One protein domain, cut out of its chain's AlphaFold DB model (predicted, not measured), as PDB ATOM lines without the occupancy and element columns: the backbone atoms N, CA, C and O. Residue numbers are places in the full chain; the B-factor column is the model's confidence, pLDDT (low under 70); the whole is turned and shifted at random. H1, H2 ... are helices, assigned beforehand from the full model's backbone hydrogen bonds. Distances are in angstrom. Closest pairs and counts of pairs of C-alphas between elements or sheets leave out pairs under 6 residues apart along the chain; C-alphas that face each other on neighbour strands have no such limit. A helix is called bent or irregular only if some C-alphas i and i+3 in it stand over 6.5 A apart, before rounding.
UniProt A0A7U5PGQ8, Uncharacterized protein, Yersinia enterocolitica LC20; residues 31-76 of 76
ATOM      1  N   PRO A  31     307.815 134.805 299.647       92.75
ATOM      2  CA  PRO A  31     309.250 134.667 299.849       92.75
ATOM      3  C   PRO A  31     309.620 133.236 300.251       92.75
ATOM      4  O   PRO A  31     309.000 132.626 301.132       92.75
ATOM      5  N   ARG A  32     310.617 132.683 299.564       92.88
ATOM      6  CA  ARG A  32     311.164 131.352 299.831       92.88
ATOM      7  C   ARG A  32     312.528 131.504 300.476       92.88
ATOM      8  O   ARG A  32     313.236 132.472 300.215       92.88
ATOM      9  N   LEU A  33     312.886 130.526 301.296       95.38
ATOM     10  CA  LEU A  33     314.249 130.410 301.793       95.38
ATOM     11  C   LEU A  33     315.175 130.144 300.603       95.38
ATOM     12  O   LEU A  33     314.933 129.213 299.835       95.38
ATOM     13  N   ALA A  34     316.207 130.971 300.452       94.31
ATOM     14  CA  ALA A  34     317.222 130.800 299.414       94.31
ATOM     15  C   ALA A  34     318.213 129.665 299.744       94.31
ATOM     16  O   ALA A  34     318.861 129.125 298.850       94.31
ATOM     17  N   GLY A  35     318.285 129.270 301.016       95.38
ATOM     18  CA  GLY A  35     319.200 128.262 301.529       95.38
ATOM     19  C   GLY A  35     318.883 127.893 302.978       95.38
ATOM     20  O   GLY A  35     317.774 128.115 303.467       95.38
ATOM     21  N   ASN A  36     319.854 127.283 303.655       96.50
ATOM     22  CA  ASN A  36     319.737 126.784 305.027       96.50
ATOM     23  C   ASN A  36     320.580 127.582 306.036       96.50
ATOM     24  O   ASN A  36     320.806 127.108 307.151       96.50
ATOM     25  N   THR A  37     321.065 128.768 305.658       97.75
ATOM     26  CA  THR A  37     321.831 129.629 306.563       97.75
ATOM     27  C   THR A  37     320.910 130.541 307.375       97.75
ATOM     28  O   THR A  37     319.756 130.788 307.018       97.75
ATOM     29  N   GLY A  38     321.428 131.083 308.482       96.62
ATOM     30  CA  GLY A  38     320.699 132.079 309.275       96.62
ATOM     31  C   GLY A  38     320.402 133.367 308.495       96.62
ATOM     32  O   GLY A  38     319.365 133.993 308.722       96.62
ATOM     33  N   THR A  39     321.271 133.734 307.549       97.50
ATOM     34  CA  THR A  39     321.069 134.885 306.659       97.50
ATOM     35  C   THR A  39     319.895 134.640 305.717       97.50
ATOM     36  O   THR A  39     318.981 135.453 305.685       97.50
ATOM     37  N   ASP A  40     319.837 133.470 305.066       96.94
ATOM     38  CA  ASP A  40     318.723 133.112 304.172       96.94
ATOM     39  C   ASP A  40     317.366 133.163 304.893       96.94
ATOM     40  O   ASP A  40     316.347 133.555 304.316       96.94
ATOM     41  N   PHE A  41     317.347 132.760 306.169       96.25
ATOM     42  CA  PHE A  41     316.154 132.834 307.008       96.25
ATOM     43  C   PHE A  41     315.773 134.276 307.351       96.25
ATOM     44  O   PHE A  41     314.606 134.651 307.223       96.25
ATOM     45  N   SER A  42     316.750 135.082 307.770       96.88
ATOM     46  CA  SER A  42     316.530 136.482 308.149       96.88
ATOM     47  C   SER A  42     316.042 137.310 306.957       96.88
ATOM     48  O   SER A  42     315.060 138.042 307.084       96.88
ATOM     49  N   ASP A  43     316.630 137.105 305.778       96.88
ATOM     50  CA  ASP A  43     316.254 137.789 304.538       96.88
ATOM     51  C   ASP A  43     314.822 137.448 304.105       96.88
ATOM     52  O   ASP A  43     314.063 138.319 303.664       96.88
ATOM     53  N   ALA A  44     314.416 136.180 304.235       95.81
ATOM     54  CA  ALA A  44     313.038 135.780 303.970       95.81
ATOM     55  C   ALA A  44     312.072 136.415 304.982       95.81
ATOM     56  O   ALA A  44     310.996 136.881 304.599       95.81
ATOM     57  N   LEU A  45     312.450 136.475 306.263       95.81
ATOM     58  CA  LEU A  45     311.617 137.047 307.318       95.81
ATOM     59  C   LEU A  45     311.399 138.553 307.129       95.81
ATOM     60  O   LEU A  45     310.266 139.018 307.256       95.81
ATOM     61  N   GLU A  46     312.437 139.308 306.762       96.69
ATOM     62  CA  GLU A  46     312.305 140.733 306.433       96.69
ATOM     63  C   GLU A  46     311.354 140.969 305.254       96.69
ATOM     64  O   GLU A  46     310.562 141.915 305.260       96.69
ATOM     65  N   GLN A  47     311.392 140.101 304.238       95.44
ATOM     66  CA  GLN A  47     310.455 140.176 303.116       95.44
ATOM     67  C   GLN A  47     309.018 139.888 303.564       95.44
ATOM     68  O   GLN A  47     308.099 140.617 303.185       95.44
ATOM     69  N   TYR A  48     308.808 138.879 304.416       94.69
ATOM     70  CA  TYR A  48     307.486 138.599 304.983       94.69
ATOM     71  C   TYR A  48     306.964 139.750 305.846       94.69
ATOM     72  O   TYR A  48     305.788 140.087 305.735       94.69
ATOM     73  N   GLN A  49     307.811 140.388 306.658       95.38
ATOM     74  CA  GLN A  49     307.414 141.532 307.489       95.38
ATOM     75  C   GLN A  49     306.904 142.716 306.665       95.38
ATOM     76  O   GLN A  49     306.020 143.431 307.126       95.38
ATOM     77  N   LYS A  50     307.414 142.911 305.446       93.94
ATOM     78  CA  LYS A  50     306.935 143.964 304.536       93.94
ATOM     79  C   LYS A  50     305.563 143.635 303.944       93.94
ATOM     80  O   LYS A  50     304.744 144.528 303.784       93.94
ATOM     81  N   ILE A  51     305.303 142.362 303.639       92.38
ATOM     82  CA  ILE A  51     304.056 141.911 302.993       92.38
ATOM     83  C   ILE A  51     302.926 141.721 304.017       92.38
ATOM     84  O   ILE A  51     301.755 141.947 303.715       92.38
ATOM     85  N   TYR A  52     303.258 141.287 305.235       91.31
ATOM     86  CA  TYR A  52     302.278 140.870 306.235       91.31
ATOM     87  C   TYR A  52     301.260 141.958 306.624       91.31
ATOM     88  O   TYR A  52     300.073 141.637 306.620       91.31
ATOM     89  N   PRO A  53     301.635 143.224 306.905       90.44
ATOM     90  CA  PRO A  53     300.675 144.256 307.307       90.44
ATOM     91  C   PRO A  53     299.584 144.493 306.260       90.44
ATOM     92  O   PRO A  53     298.409 144.619 306.600       90.44
ATOM     93  N   ASP A  54     299.970 144.479 304.984       86.81
ATOM     94  CA  ASP A  54     299.057 144.668 303.859       86.81
ATOM     95  C   ASP A  54     298.170 143.443 303.615       86.81
ATOM     96  O   ASP A  54     297.055 143.571 303.104       86.81
ATOM     97  N   CYS A  55     298.653 142.250 303.959       90.69
ATOM     98  CA  CYS A  55     298.000 140.994 303.605       90.69
ATOM     99  C   CYS A  55     297.273 140.285 304.740       90.69
ATOM    100  O   CYS A  55     296.396 139.467 304.471       90.69
ATOM    101  N   ALA A  56     297.555 140.622 305.996       87.69
ATOM    102  CA  ALA A  56     296.938 139.984 307.155       87.69
ATOM    103  C   ALA A  56     295.407 140.128 307.168       87.69
ATOM    104  O   ALA A  56     294.710 139.222 307.614       87.69
ATOM    105  N   ALA A  57     294.881 141.240 306.642       84.81
ATOM    106  CA  ALA A  57     293.443 141.506 306.575       84.81
ATOM    107  C   ALA A  57     292.775 141.046 305.263       84.81
ATOM    108  O   ALA A  57     291.557 141.171 305.122       84.81
ATOM    109  N   ARG A  58     293.544 140.552 304.281       86.31
ATOM    110  CA  ARG A  58     293.082 140.330 302.902       86.31
ATOM    111  C   ARG A  58     293.176 138.849 302.531       86.31
ATOM    112  O   ARG A  58     294.210 138.357 302.090       86.31
ATOM    113  N   HIS A  59     292.074 138.118 302.684       87.88
ATOM    114  CA  HIS A  59     292.001 136.722 302.251       87.88
ATOM    115  C   HIS A  59     291.662 136.637 300.759       87.88
ATOM    116  O   HIS A  59     290.524 136.895 300.372       87.88
ATOM    117  N   ASN A  60     292.619 136.214 299.922       91.62
ATOM    118  CA  ASN A  60     292.425 136.116 298.468       91.62
ATOM    119  C   ASN A  60     291.174 135.318 298.074       91.62
ATOM    120  O   ASN A  60     290.448 135.754 297.187       91.62
ATOM    121  N   GLN A  61     290.874 134.208 298.762       89.06
ATOM    122  CA  GLN A  61     289.654 133.440 298.488       89.06
ATOM    123  C   GLN A  61     288.393 134.271 298.739       89.06
ATOM    124  O   GLN A  61     287.510 134.312 297.894       89.06
ATOM    125  N   LEU A  62     288.324 134.985 299.864       90.06
ATOM    126  CA  LEU A  62     287.173 135.830 300.183       90.06
ATOM    127  C   LEU A  62     286.974 136.926 299.127       90.06
ATOM    128  O   LEU A  62     285.850 137.188 298.714       90.06
ATOM    129  N   ILE A  63     288.065 137.532 298.654       91.81
ATOM    130  CA  ILE A  63     288.028 138.545 297.592       91.81
ATOM    131  C   ILE A  63     287.457 137.958 296.295       91.81
ATOM    132  O   ILE A  63     286.649 138.613 295.639       91.81
ATOM    133  N   ILE A  64     287.864 136.739 295.928       92.31
ATOM    134  CA  ILE A  64     287.359 136.043 294.736       92.31
ATOM    135  C   ILE A  64     285.846 135.836 294.846       92.31
ATOM    136  O   ILE A  64     285.121 136.228 293.934       92.31
ATOM    137  N   GLU A  65     285.364 135.307 295.972       90.69
ATOM    138  CA  GLU A  65     283.930 135.080 296.203       90.69
ATOM    139  C   GLU A  65     283.120 136.382 296.127       90.69
ATOM    140  O   GLU A  65     282.034 136.418 295.551       90.69
ATOM    141  N   ILE A  66     283.649 137.472 296.697       89.62
ATOM    142  CA  ILE A  66     283.003 138.788 296.654       89.62
ATOM    143  C   ILE A  66     282.891 139.292 295.213       89.62
ATOM    144  O   ILE A  66     281.832 139.782 294.824       89.62
ATOM    145  N   LYS A  67     283.965 139.173 294.422       89.12
ATOM    146  CA  LYS A  67     283.969 139.601 293.016       89.12
ATOM    147  C   LYS A  67     282.978 138.791 292.191       89.12
ATOM    148  O   LYS A  67     282.117 139.384 291.560       89.12
ATOM    149  N   GLN A  68     283.012 137.464 292.310       89.56
ATOM    150  CA  GLN A  68     282.065 136.587 291.619       89.56
ATOM    151  C   GLN A  68     280.612 136.949 291.943       89.56
ATOM    152  O   GLN A  68     279.791 137.056 291.041       89.56
ATOM    153  N   ARG A  69     280.288 137.193 293.221       87.38
ATOM    154  CA  ARG A  69     278.935 137.609 293.629       87.38
ATOM    155  C   ARG A  69     278.527 138.953 293.031       87.38
ATOM    156  O   ARG A  69     277.398 139.066 292.573       87.38
ATOM    157  N   ARG A  70     279.428 139.944 293.015       86.12
ATOM    158  CA  ARG A  70     279.171 141.246 292.375       86.12
ATOM    159  C   ARG A  70     278.918 141.092 290.875       86.12
ATOM    160  O   ARG A  70     277.984 141.703 290.374       86.12
ATOM    161  N   ASP A  71     279.711 140.271 290.191       85.69
ATOM    162  CA  ASP A  71     279.562 140.024 288.753       85.69
ATOM    163  C   ASP A  71     278.209 139.349 288.458       85.69
ATOM    164  O   ASP A  71     277.443 139.832 287.627       85.69
ATOM    165  N   PHE A  72     277.834 138.321 289.233       83.19
ATOM    166  CA  PHE A  72     276.511 137.687 289.133       83.19
ATOM    167  C   PHE A  72     275.344 138.650 289.402       83.19
ATOM    168  O   PHE A  72     274.280 138.497 288.806       83.19
ATOM    169  N   GLU A  73     275.501 139.606 290.321       79.06
ATOM    170  CA  GLU A  73     274.488 140.633 290.593       79.06
ATOM    171  C   GLU A  73     274.421 141.706 289.498       79.06
ATOM    172  O   GLU A  73     273.347 142.257 289.276       79.06
ATOM    173  N   HIS A  74     275.536 142.003 288.820       73.00
ATOM    174  CA  HIS A  74     275.589 142.947 287.701       73.00
ATOM    175  C   HIS A  74     274.941 142.386 286.430       73.00
ATOM    176  O   HIS A  74     274.282 143.129 285.704       73.00
ATOM    177  N   ASP A  75     275.100 141.084 286.188       68.12
ATOM    178  CA  ASP A  75     274.563 140.386 285.015       68.12
ATOM    179  C   ASP A  75     273.053 140.067 285.113       68.12
ATOM    180  O   ASP A  75     272.467 139.555 284.154       68.12
ATOM    181  N   ARG A  76     272.417 140.336 286.262       59.22
ATOM    182  CA  ARG A  76     271.012 140.010 286.559       59.22
ATOM    183  C   ARG A  76     270.072 141.205 286.414       59.22
ATOM    184  O   ARG A  76     269.017 141.029 285.765       59.22
TER     185      ARG A  76
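This is residues 31 to 76 of the 76 residues of an uncharacterized protein of Yersinia enterocolitica LC20 (UniProt A0A7U5PGQ8). This is a long, thin rod made of two helices set end to end, H1 and then H2, with a tight link between them and no packing of one on the other. The opening stretch, residues 31 to 37, folds back beside the first part of H1, while residues 52 to 76 stick out free. The printed part has 46 residues with two named helices and no named strand, and its class is all helix. It is extended, with a radius of gyration of the C-alphas of 17.5 A and spans of 55 by 18 by 9 A.

Start at C-alpha 31, at (309.250, 134.667, 299.849), and go along residues 31 to 37 to Gly 38, where H1 begins at (320.699, 132.079, 309.275). H1 holds residues 38 to 55 and measures 25.0 A from first to last C-alpha. Look near residue 49 for its kink of 28 degrees. H1 is irregular, but only just: C-alphas 50 and 53 are 6.9 A apart. From Asn 60, H2 runs through residues 60 to 74 over 21.1 A from first to last C-alpha, and C-alpha 74 is at (275.589, 142.947, 287.701).

Between Cys 55 and Asn 60 you find a tight link of 4 residues. H1 and H2 are apart, with no C-alpha of the one within 8 A of the other. Residues 52 to 76 stand free, of which 52 to 55 belong to H1 and 60 to 74 to H2. In H2 every O i to N i+4 pair is within hydrogen-bond range; in H1 12 of 14 are.

The two C-alphas farthest apart are those of Thr 37 and Arg 76, at 55.6 A. The printed part has no cut, and it ends at the chain's last residue. The mean pLDDT of the printed part is 90.2, and residues 75 to 76 are under 70.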